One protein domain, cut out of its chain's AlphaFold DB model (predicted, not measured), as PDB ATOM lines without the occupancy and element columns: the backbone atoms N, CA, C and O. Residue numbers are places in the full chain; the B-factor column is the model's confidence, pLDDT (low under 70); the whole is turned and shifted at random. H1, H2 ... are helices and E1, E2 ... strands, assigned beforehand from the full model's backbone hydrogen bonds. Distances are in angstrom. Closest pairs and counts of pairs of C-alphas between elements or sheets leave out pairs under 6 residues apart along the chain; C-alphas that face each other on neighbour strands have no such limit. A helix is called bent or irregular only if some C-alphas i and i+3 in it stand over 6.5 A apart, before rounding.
ATOM      1  N   ILE A 131      -9.847  26.161  69.187       90.88
ATOM      2  CA  ILE A 131     -10.132  27.533  69.591       90.88
ATOM      3  C   ILE A 131      -9.913  28.472  68.402       90.88
ATOM      4  O   ILE A 131      -8.835  28.521  67.817       90.88
ATOM      5  N   SER A 132     -10.953  29.241  68.092       90.69
ATOM      6  CA  SER A 132     -10.972  30.302  67.086       90.69
ATOM      7  C   SER A 132     -11.712  31.518  67.653       90.69
ATOM      8  O   SER A 132     -12.426  31.369  68.650       90.69
ATOM      9  N   PRO A 133     -11.631  32.713  67.039       91.44
ATOM     10  CA  PRO A 133     -12.324  33.903  67.542       91.44
ATOM     11  C   PRO A 133     -13.841  33.697  67.669       91.44
ATOM     12  O   PRO A 133     -14.488  34.252  68.559       91.44
ATOM     13  N   SER A 134     -14.417  32.850  66.813       89.38
ATOM     14  CA  SER A 134     -15.846  32.529  66.834       89.38
ATOM     15  C   SER A 134     -16.234  31.399  67.780       89.38
ATOM     16  O   SER A 134     -17.422  31.094  67.901       89.38
ATOM     17  N   ARG A 135     -15.269  30.801  68.481       90.88
ATOM     18  CA  ARG A 135     -15.521  29.713  69.416       90.88
ATOM     19  C   ARG A 135     -16.077  30.246  70.731       90.88
ATOM     20  O   ARG A 135     -15.486  31.141  71.333       90.88
ATOM     21  N   ARG A 136     -17.188  29.666  71.192       92.94
ATOM     22  CA  ARG A 136     -17.673  29.861  72.562       92.94
ATOM     23  C   ARG A 136     -16.917  28.934  73.510       92.94
ATOM     24  O   ARG A 136     -16.705  27.759  73.207       92.94
ATOM     25  N   VAL A 137     -16.521  29.472  74.650       95.19
ATOM     26  CA  VAL A 137     -15.840  28.766  75.735       95.19
ATOM     27  C   VAL A 137     -16.632  28.936  77.026       95.19
ATOM     28  O   VAL A 137     -17.383  29.895  77.182       95.19
ATOM     29  N   ILE A 138     -16.482  27.981  77.938       95.44
ATOM     30  CA  ILE A 138     -17.137  27.959  79.246       95.44
ATOM     31  C   ILE A 138     -16.050  27.959  80.321       95.44
ATOM     32  O   ILE A 138     -15.109  27.165  80.252       95.44
ATOM     33  N   ASN A 139     -16.210  28.811  81.328       95.94
ATOM     34  CA  ASN A 139     -15.381  28.892  82.520       95.94
ATOM     35  C   ASN A 139     -16.200  28.475  83.752       95.94
ATOM     36  O   ASN A 139     -16.972  29.260  84.298       95.94
ATOM     37  N   ALA A 140     -16.016  27.239  84.218       92.81
ATOM     38  CA  ALA A 140     -16.692  26.759  85.429       92.81
ATOM     39  C   ALA A 140     -16.136  27.384  86.726       92.81
ATOM     40  O   ALA A 140     -16.759  27.261  87.775       92.81
ATOM     41  N   GLN A 141     -14.975  28.039  86.647       93.88
ATOM     42  CA  GLN A 141     -14.280  28.673  87.768       93.88
ATOM     43  C   GLN A 141     -14.521  30.194  87.810       93.88
ATOM     44  O   GLN A 141     -13.885  30.905  88.587       93.88
ATOM     45  N   ALA A 142     -15.423  30.725  86.976       94.75
ATOM     46  CA  ALA A 142     -15.764  32.144  86.994       94.75
ATOM     47  C   ALA A 142     -16.258  32.576  88.387       94.75
ATOM     48  O   ALA A 142     -17.029  31.873  89.041       94.75
ATOM     49  N   GLY A 143     -15.772  33.723  88.861       95.19
ATOM     50  CA  GLY A 143     -15.994  34.227  90.218       95.19
ATOM     51  C   GLY A 143     -15.103  33.597  91.297       95.19
ATOM     52  O   GLY A 143     -15.122  34.068  92.429       95.19
ATOM     53  N   GLN A 144     -14.313  32.569  90.967       95.50
ATOM     54  CA  GLN A 144     -13.373  31.902  91.885       95.50
ATOM     55  C   GLN A 144     -11.903  32.174  91.539       95.50
ATOM     56  O   GLN A 144     -11.008  31.689  92.227       95.50
ATOM     57  N   LEU A 145     -11.660  32.923  90.463       96.44
ATOM     58  CA  LEU A 145     -10.334  33.270  89.971       96.44
ATOM     59  C   LEU A 145     -10.012  34.723  90.320       96.44
ATOM     60  O   LEU A 145     -10.871  35.603  90.225       96.44
ATOM     61  N   THR A 146      -8.755  34.994  90.648       96.69
ATOM     62  CA  THR A 146      -8.243  36.351  90.871       96.69
ATOM     63  C   THR A 146      -7.069  36.632  89.952       96.69
ATOM     64  O   THR A 146      -6.283  35.737  89.653       96.69
ATOM     65  N   VAL A 147      -6.931  37.880  89.510       96.38
ATOM     66  CA  VAL A 147      -5.779  38.311  88.712       96.38
ATOM     67  C   VAL A 147      -4.833  39.091  89.609       96.38
ATOM     68  O   VAL A 147      -5.222  40.115  90.171       96.38
ATOM     69  N   ASN A 148      -3.600  38.607  89.720       93.31
ATOM     70  CA  ASN A 148      -2.538  39.197  90.517       93.31
ATOM     71  C   ASN A 148      -1.444  39.791  89.624       93.31
ATOM     72  O   ASN A 148      -1.213  39.356  88.495       93.31
ATOM     73  N   GLY A 149      -0.733  40.774  90.176       83.94
ATOM     74  CA  GLY A 149       0.379  41.445  89.513       83.94
ATOM     75  C   GLY A 149      -0.023  42.719  88.770       83.94
ATOM     76  O   GLY A 149      -1.172  42.937  88.395       83.94
ATOM     77  N   SER A 150       0.965  43.587  88.578       68.31
ATOM     78  CA  SER A 150       0.859  44.801  87.771       68.31
ATOM     79  C   SER A 150       2.203  45.053  87.097       68.31
ATOM     80  O   SER A 150       3.233  45.035  87.774       68.31
ATOM     81  N   GLY A 151       2.218  45.291  85.784       78.06
ATOM     82  CA  GLY A 151       3.444  45.575  85.031       78.06
ATOM     83  C   GLY A 151       3.656  44.621  83.858       78.06
ATOM     84  O   GLY A 151       2.808  44.526  82.979       78.06
ATOM     85  N   ARG A 152       4.815  43.950  83.796       88.81
ATOM     86  CA  ARG A 152       5.202  43.104  82.645       88.81
ATOM     87  C   ARG A 152       4.552  41.721  82.639       88.81
ATOM     88  O   ARG A 152       4.411  41.136  81.568       88.81
ATOM     89  N   THR A 153       4.168  41.223  83.809       92.75
ATOM     90  CA  THR A 153       3.598  39.890  83.993       92.75
ATOM     91  C   THR A 153       2.386  39.992  84.900       92.75
ATOM     92  O   THR A 153       2.422  40.704  85.905       92.75
ATOM     93  N   VAL A 154       1.329  39.283  84.526       95.50
ATOM     94  CA  VAL A 154       0.118  39.098  85.324       95.50
ATOM     95  C   VAL A 154      -0.180  37.616  85.461       95.50
ATOM     96  O   VAL A 154       0.141  36.819  84.578       95.50
ATOM     97  N   GLU A 155      -0.786  37.256  86.581       96.50
ATOM     98  CA  GLU A 155      -1.043  35.874  86.962       96.50
ATOM     99  C   GLU A 155      -2.526  35.684  87.245       96.50
ATOM    100  O   GLU A 155      -3.133  36.462  87.978       96.50
ATOM    101  N   LEU A 156      -3.111  34.642  86.668       96.62
ATOM    102  CA  LEU A 156      -4.428  34.155  87.036       96.62
ATOM    103  C   LEU A 156      -4.255  33.111  88.137       96.62
ATOM    104  O   LEU A 156      -3.517  32.142  87.959       96.62
ATOM    105  N   VAL A 157      -4.930  33.313  89.258       96.69
ATOM    106  CA  VAL A 157      -4.785  32.526  90.484       96.69
ATOM    107  C   VAL A 157      -6.136  31.923  90.856       96.69
ATOM    108  O   VAL A 157      -7.164  32.588  90.715       96.69
ATOM    109  N   ASP A 158      -6.142  30.667  91.293       93.81
ATOM    110  CA  ASP A 158      -7.350  29.983  91.758       93.81
ATOM    111  C   ASP A 158      -7.709  30.319  93.215       93.81
ATOM    112  O   ASP A 158      -6.974  30.993  93.938       93.81
ATOM    113  N   SER A 159      -8.859  29.818  93.667       91.56
ATOM    114  CA  SER A 159      -9.336  30.008  95.044       91.56
ATOM    115  C   SER A 159      -8.428  29.396  96.122       91.56
ATOM    116  O   SER A 159      -8.531  29.782  97.287       91.56
ATOM    117  N   ALA A 160      -7.532  28.473  95.757       92.00
ATOM    118  CA  ALA A 160      -6.527  27.907  96.655       92.00
ATOM    119  C   ALA A 160      -5.241  28.755  96.711       92.00
ATOM    120  O   ALA A 160      -4.332  28.434  97.477       92.00
ATOM    121  N   GLY A 161      -5.154  29.831  95.923       90.50
ATOM    122  CA  GLY A 161      -3.974  30.685  95.829       90.50
ATOM    123  C   GLY A 161      -2.897  30.151  94.879       90.50
ATOM    124  O   GLY A 161      -1.787  30.683  94.874       90.50
ATOM    125  N   SER A 162      -3.190  29.119  94.082       93.19
ATOM    126  CA  SER A 162      -2.242  28.558  93.116       93.19
ATOM    127  C   SER A 162      -2.291  29.323  91.797       93.19
ATOM    128  O   SER A 162      -3.366  29.631  91.282       93.19
ATOM    129  N   VAL A 163      -1.123  29.616  91.223       94.44
ATOM    130  CA  VAL A 163      -1.032  30.245  89.899       94.44
ATOM    131  C   VAL A 163      -1.450  29.235  88.833       94.44
ATOM    132  O   VAL A 163      -0.817  28.196  88.664       94.44
ATOM    133  N   VAL A 164      -2.514  29.564  88.103       94.62
ATOM    134  CA  VAL A 164      -3.078  28.741  87.028       94.62
ATOM    135  C   VAL A 164      -2.473  29.106  85.676       94.62
ATOM    136  O   VAL A 164      -2.242  28.235  84.844       94.62
ATOM    137  N   LEU A 165      -2.216  30.396  85.446       95.75
ATOM    138  CA  LEU A 165      -1.603  30.892  84.216       95.75
ATOM    139  C   LEU A 165      -0.826  32.181  84.489       95.75
ATOM    140  O   LEU A 165      -1.375  33.111  85.074       95.75
ATOM    141  N   SER A 166       0.397  32.275  83.973       94.94
ATOM    142  CA  SER A 166       1.157  33.530  83.912       94.94
ATOM    143  C   SER A 166       1.200  34.030  82.469       94.94
ATOM    144  O   SER A 166       1.497  33.268  81.547       94.94
ATOM    145  N   ALA A 167       0.918  35.313  82.260       93.50
ATOM    146  CA  ALA A 167       0.877  35.940  80.943       93.50
ATOM    147  C   ALA A 167       1.549  37.319  80.954       93.50
ATOM    148  O   ALA A 167       1.824  37.901  82.007       93.50
ATOM    149  N   ASN A 168       1.814  37.861  79.765       93.56
ATOM    150  CA  ASN A 168       2.267  39.243  79.625       93.56
ATOM    151  C   ASN A 168       1.192  40.214  80.151       93.56
ATOM    152  O   ASN A 168      -0.001  39.971  79.967       93.56
ATOM    153  N   GLY A 169       1.610  41.330  80.750       93.19
ATOM    154  CA  GLY A 169       0.724  42.369  81.287       93.19
ATOM    155  C   GLY A 169      -0.324  42.911  80.311       93.19
ATOM    156  O   GLY A 169      -1.402  43.308  80.744       93.19
ATOM    157  N   ILE A 170      -0.074  42.856  78.998       93.00
ATOM    158  CA  ILE A 170      -1.061  43.238  77.970       93.00
ATOM    159  C   ILE A 170      -2.351  42.398  78.085       93.00
ATOM    160  O   ILE A 170      -3.442  42.906  77.840       93.00
ATOM    161  N   ALA A 171      -2.261  41.142  78.536       95.19
ATOM    162  CA  ALA A 171      -3.411  40.255  78.709       95.19
ATOM    163  C   ALA A 171      -4.243  40.550  79.972       95.19
ATOM    164  O   ALA A 171      -5.267  39.903  80.185       95.19
ATOM    165  N   GLN A 172      -3.847  41.509  80.816       95.62
ATOM    166  CA  GLN A 172      -4.519  41.787  82.089       95.62
ATOM    167  C   GLN A 172      -6.027  42.067  81.950       95.62
ATOM    168  O   GLN A 172      -6.801  41.436  82.677       95.62
ATOM    169  N   PRO A 173      -6.498  42.937  81.030       96.75
ATOM    170  CA  PRO A 173      -7.933  43.162  80.862       96.75
ATOM    171  C   PRO A 173      -8.671  41.876  80.472       96.75
ATOM    172  O   PRO A 173      -9.760  41.610  80.980       96.75
ATOM    173  N   ALA A 174      -8.057  41.058  79.612       97.38
ATOM    174  CA  ALA A 174      -8.613  39.781  79.192       97.38
ATOM    175  C   ALA A 174      -8.699  38.788  80.357       97.38
ATOM    176  O   ALA A 174      -9.739  38.166  80.542       97.38
ATOM    177  N   LEU A 175      -7.665  38.677  81.194       97.00
ATOM    178  CA  LEU A 175      -7.687  37.798  82.366       97.00
ATOM    179  C   LEU A 175      -8.731  38.227  83.404       97.00
ATOM    180  O   LEU A 175      -9.419  37.366  83.950       97.00
ATOM    181  N   HIS A 176      -8.911  39.532  83.637       97.06
ATOM    182  CA  HIS A 176      -9.989  40.020  84.506       97.06
ATOM    183  C   HIS A 176     -11.367  39.670  83.942       97.06
ATOM    184  O   HIS A 176     -12.242  39.234  84.687       97.06
ATOM    185  N   PHE A 177     -11.547  39.812  82.627       98.00
ATOM    186  CA  PHE A 177     -12.773  39.408  81.951       98.00
ATOM    187  C   PHE A 177     -13.029  37.901  82.105       98.00
ATOM    188  O   PHE A 177     -14.120  37.509  82.518       98.00
ATOM    189  N   VAL A 178     -12.025  37.051  81.866       97.44
ATOM    190  CA  VAL A 178     -12.147  35.593  82.052       97.44
ATOM    191  C   VAL A 178     -12.513  35.244  83.491       97.44
ATOM    192  O   VAL A 178     -13.389  34.409  83.705       97.44
ATOM    193  N   ALA A 179     -11.890  35.891  84.478       97.00
ATOM    194  CA  ALA A 179     -12.146  35.629  85.891       97.00
ATOM    195  C   ALA A 179     -13.608  35.881  86.304       97.00
ATOM    196  O   ALA A 179     -14.072  35.291  87.277       97.00
ATOM    197  N   GLN A 180     -14.340  36.724  85.572       97.12
ATOM    198  CA  GLN A 180     -15.697  37.153  85.918       97.12
ATOM    199  C   GLN A 180     -16.799  36.502  85.074       97.12
ATOM    200  O   GLN A 180     -17.944  36.460  85.515       97.12
ATOM    201  N   ASN A 181     -16.484  35.996  83.879       97.75
ATOM    202  CA  ASN A 181     -17.491  35.517  82.931       97.75
ATOM    203  C   ASN A 181     -17.516  33.986  82.857       97.75
ATOM    204  O   ASN A 181     -16.496  33.351  82.591       97.75
ATOM    205  N   SER A 182     -18.699  33.398  83.063       96.62
ATOM    206  CA  SER A 182     -18.933  31.945  83.010       96.62
ATOM    207  C   SER A 182     -18.867  31.366  81.603       96.62
ATOM    208  O   SER A 182     -18.632  30.170  81.435       96.62
ATOM    209  N   ASP A 183     -19.088  32.193  80.590       96.69
ATOM    210  CA  ASP A 183     -19.017  31.828  79.186       96.69
ATOM    211  C   ASP A 183     -18.880  33.077  78.319       96.69
ATOM    212  O   ASP A 183     -19.319  34.159  78.701       96.69
ATOM    213  N   PHE A 184     -18.223  32.923  77.173       97.06
ATOM    214  CA  PHE A 184     -17.990  34.001  76.213       97.06
ATOM    215  C   PHE A 184     -17.470  33.427  74.893       97.06
ATOM    216  O   PHE A 184     -17.013  32.282  74.820       97.06
ATOM    217  N   TYR A 185     -17.519  34.220  73.831       95.94
ATOM    218  CA  TYR A 185     -16.792  33.973  72.594       95.94
ATOM    219  C   TYR A 185     -15.363  34.506  72.700       95.94
ATOM    220  O   TYR A 185     -15.133  35.591  73.223       95.94
ATOM    221  N   VAL A 186     -14.389  33.796  72.132       96.50
ATOM    222  CA  VAL A 186     -12.966  34.191  72.179       96.50
ATOM    223  C   VAL A 186     -12.738  35.608  71.632       96.50
ATOM    224  O   VAL A 186     -11.950  36.366  72.195       96.50
ATOM    225  N   ARG A 187     -13.473  36.017  70.589       95.56
ATOM    226  CA  ARG A 187     -13.428  37.384  70.034       95.56
ATOM    227  C   ARG A 187     -13.799  38.482  71.038       95.56
ATOM    228  O   ARG A 187     -13.370  39.620  70.849       95.56
ATOM    229  N   GLU A 188     -14.556  38.158  72.087       97.06
ATOM    230  CA  GLU A 188     -15.007  39.101  73.120       97.06
ATOM    231  C   GLU A 188     -13.917  39.429  74.146       97.06
ATOM    232  O   GLU A 188     -14.087  40.375  74.912       97.06
ATOM    233  N   LEU A 189     -12.785  38.708  74.144       97.81
ATOM    234  CA  LEU A 189     -11.659  39.019  75.022       97.81
ATOM    235  C   LEU A 189     -11.203  40.484  74.813       97.81
ATOM    236  O   LEU A 189     -10.856  40.859  73.686       97.81
ATOM    237  N   PRO A 190     -11.209  41.322  75.868       96.06
ATOM    238  CA  PRO A 190     -10.841  42.734  75.768       96.06
ATOM    239  C   PRO A 190      -9.315  42.943  75.774       96.06
ATOM    240  O   PRO A 190      -8.540  42.001  75.898       96.06
ATOM    241  N   GLY A 191      -8.874  44.205  75.690       89.31
ATOM    242  CA  GLY A 191      -7.475  44.583  75.949       89.31
ATOM    243  C   GLY A 191      -6.584  44.791  74.722       89.31
ATOM    244  O   GLY A 191      -5.386  44.571  74.818       89.31
ATOM    245  N   ASN A 192      -7.137  45.228  73.584       90.00
ATOM    246  CA  ASN A 192      -6.392  45.476  72.334       90.00
ATOM    247  C   ASN A 192      -5.539  44.288  71.845       90.00
ATOM    248  O   ASN A 192      -4.607  44.479  71.069       90.00
ATOM    249  N   LEU A 193      -5.880  43.071  72.272       94.94
ATOM    250  CA  LEU A 193      -5.280  41.844  71.768       94.94
ATOM    251  C   LEU A 193      -5.688  41.633  70.308       94.94
ATOM    252  O   LEU A 193      -6.862  41.790  69.950       94.94
ATOM    253  N   THR A 194      -4.727  41.236  69.485       96.38
ATOM    254  CA  THR A 194      -4.973  40.667  68.157       96.38
ATOM    255  C   THR A 194      -5.748  39.351  68.268       96.38
ATOM    256  O   THR A 194      -5.782  38.723  69.328       96.38
ATOM    257  N   ASP A 195      -6.368  38.897  67.176       95.12
ATOM    258  CA  ASP A 195      -7.076  37.611  67.180       95.12
ATOM    259  C   ASP A 195      -6.139  36.441  67.522       95.12
ATOM    260  O   ASP A 195      -6.520  35.576  68.309       95.12
ATOM    261  N   ASP A 196      -4.894  36.459  67.039       95.31
ATOM    262  CA  ASP A 196      -3.888  35.441  67.362       95.31
ATOM    263  C   ASP A 196      -3.538  35.423  68.858       95.31
ATOM    264  O   ASP A 196      -3.429  34.356  69.465       95.31
ATOM    265  N   GLU A 197      -3.426  36.591  69.491       96.38
ATOM    266  CA  GLU A 197      -3.177  36.693  70.934       96.38
ATOM    267  C   GLU A 197      -4.385  36.229  71.758       96.38
ATOM    268  O   GLU A 197      -4.213  35.546  72.770       96.38
ATOM    269  N   LYS A 198      -5.612  36.541  71.319       97.38
ATOM    270  CA  LYS A 198      -6.843  36.037  71.953       97.38
ATOM    271  C   LYS A 198      -6.927  34.517  71.867       97.38
ATOM    272  O   LYS A 198      -7.242  33.865  72.863       97.38
ATOM    273  N   ILE A 199      -6.622  33.954  70.696       96.19
ATOM    274  CA  ILE A 199      -6.569  32.506  70.475       96.19
ATOM    275  C   ILE A 199      -5.511  31.886  71.387       96.19
ATOM    276  O   ILE A 199      -5.833  30.964  72.134       96.19
ATOM    277  N   GLY A 200      -4.283  32.411  71.389       95.94
ATOM    278  CA  GLY A 200      -3.186  31.897  72.213       95.94
ATOM    279  C   GLY A 200      -3.502  31.931  73.711       95.94
ATOM    280  O   GLY A 200      -3.269  30.949  74.419       95.94
ATOM    281  N   LEU A 201      -4.110  33.018  74.195       96.62
ATOM    282  CA  LEU A 201      -4.544  33.135  75.586       96.62
ATOM    283  C   LEU A 201      -5.621  32.100  75.934       96.62
ATOM    284  O   LEU A 201      -5.501  31.386  76.931       96.62
ATOM    285  N   ALA A 202      -6.660  31.980  75.105       96.69
ATOM    286  CA  ALA A 202      -7.730  31.011  75.320       96.69
ATOM    287  C   ALA A 202      -7.222  29.557  75.244       96.69
ATOM    288  O   ALA A 202      -7.660  28.714  76.026       96.69
ATOM    289  N   GLN A 203      -6.253  29.268  74.368       95.69
ATOM    290  CA  GLN A 203      -5.564  27.977  74.282       95.69
ATOM    291  C   GLN A 203      -4.817  27.628  75.562       95.69
ATOM    292  O   GLN A 203      -5.002  26.528  76.087       95.69
ATOM    293  N   ALA A 204      -4.028  28.560  76.094       95.19
ATOM    294  CA  ALA A 204      -3.298  28.352  77.339       95.19
ATOM    295  C   ALA A 204      -4.251  28.123  78.527       95.19
ATOM    296  O   ALA A 204      -4.043  27.221  79.341       95.19
ATOM    297  N   LEU A 205      -5.353  28.878  78.593       95.56
ATOM    298  CA  LEU A 205      -6.391  28.700  79.610       95.56
ATOM    299  C   LEU A 205      -7.120  27.354  79.480       95.56
ATOM    300  O   LEU A 205      -7.447  26.735  80.494       95.56
ATOM    301  N   ALA A 206      -7.359  26.871  78.258       93.75
ATOM    302  CA  ALA A 206      -7.957  25.558  78.031       93.75
ATOM    303  C   ALA A 206      -7.013  24.412  78.426       93.75
ATOM    304  O   ALA A 206      -7.427  23.461  79.086       93.75
ATOM    305  N   GLN A 207      -5.724  24.530  78.101       91.50
ATOM    306  CA  GLN A 207      -4.691  23.577  78.530       91.50
ATOM    307  C   GLN A 207      -4.549  23.536  80.058       91.50
ATOM    308  O   GLN A 207      -4.353  22.467  80.634       91.50
ATOM    309  N   SER A 208      -4.741  24.683  80.713       91.44
ATOM    310  CA  SER A 208      -4.741  24.823  82.175       91.44
ATOM    311  C   SER A 208      -6.082  24.445  82.823       91.44
ATOM    312  O   SER A 208      -6.257  24.617  84.024       91.44
ATOM    313  N   ARG A 209      -7.043  23.919  82.045       91.31
ATOM    314  CA  ARG A 209      -8.385  23.485  82.488       91.31
ATOM    315  C   ARG A 209      -9.254  24.590  83.106       91.31
ATOM    316  O   ARG A 209     -10.223  24.294  83.806       91.31
ATOM    317  N   VAL A 210      -8.942  25.853  82.827       93.94
ATOM    318  CA  VAL A 210      -9.798  26.997  83.187       93.94
ATOM    319  C   VAL A 210     -10.969  27.088  82.223       93.94
ATOM    320  O   VAL A 210     -12.120  27.203  82.635       93.94
ATOM    321  N   LEU A 211     -10.666  26.999  80.928       95.44
ATOM    322  CA  LEU A 211     -11.662  27.040  79.870       95.44
ATOM    323  C   LEU A 211     -11.912  25.649  79.306       95.44
ATOM    324  O   LEU A 211     -11.003  24.838  79.147       95.44
ATOM    325  N   ARG A 212     -13.159  25.405  78.928       92.94
ATOM    326  CA  ARG A 212     -13.540  24.292  78.060       92.94
ATOM    327  C   ARG A 212     -14.247  24.835  76.834       92.94
ATOM    328  O   ARG A 212     -14.962  25.833  76.924       92.94
ATOM    329  N   VAL A 213     -14.059  24.179  75.699       90.44
ATOM    330  CA  VAL A 213     -14.816  24.504  74.493       90.44
ATOM    331  C   VAL A 213     -16.289  24.183  74.753       90.44
ATOM    332  O   VAL A 213     -16.612  23.145  75.333       90.44
ATOM    333  N   ALA A 214     -17.179  25.115  74.408       84.62
ATOM    334  CA  ALA A 214     -18.605  24.843  74.478       84.62
ATOM    335  C   ALA A 214     -18.960  23.744  73.457       84.62
ATOM    336  O   ALA A 214     -18.431  23.785  72.339       84.62
TER     337      ALA A 214
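This is residues 131 to 214 of the 215 residues of an uncharacterized protein of Mycobacterium szulgai (UniProt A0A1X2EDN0). Two small three-stranded sheets stand toward opposite ends of a well-packed body, with two steeply tilted helices between them; H1 runs along one face of E2 E3 E4, and residues 202 to 206 of H2 pack on E5 E1 E6. The printed part has 84 residues with two named helices and six named strands, in the order E1 E2 E3 E4 H1 E5 H2 E6. Both sheets are antiparallel and the class is mixed. The whole is compact, with a radius of gyration of the C-alphas of 11.3 A and spans of 30 by 25 by 19 A.

Find E1, residues 136 to 139, the inner strand between E5, residues 183 to 185, and E6, residues 211 to 213; N 137 and O 184 are 2.9 A apart, N 138 and O 212 2.8 A, both within hydrogen-bond range. Next come E2, residues 146 to 148, E3, residues 153 to 157, and E4, residues 163 to 168, a meander of two hairpins, each strand the antiparallel neighbour of the one before, with N 148 and O 155 at 2.8 A and N 154 and O 167 at 2.9 A. H1, residues 169 to 180, lies over E2 and E3 at a height over the sheet of 8.2 A; its closest C-alphas to E3 are those of Gly 169 and Thr 153, 4.7 A apart. With H2, residues 195 to 207, it makes two layers, helices on one face of that sheet. H1 and H2 are close but not clearly touching, C-alphas 171 and 201 being 7.9 A apart. E5, H2 and E6 form a split strand-helix-strand unit, E1 between its strands, with a right-handed crossover. Every O i to N i+4 pair of H2 is within hydrogen-bond range, and 6 of 8 in H1.

Start E1 at C-alpha 136, (-17.673, 29.861, 72.562). E4 spans 14.0 A, H1 17.8 A and H2 18.2 A; H1 is irregular, with C-alphas 170 and 173 7.5 A apart. E6 ends at C-alpha 213, (-14.816, 24.504, 74.493).

The C-alphas farthest apart, of Gly 151 and Ala 214, are 32.1 A apart. The printed part has no cut and no long link; residue 150 alone is under pLDDT 70.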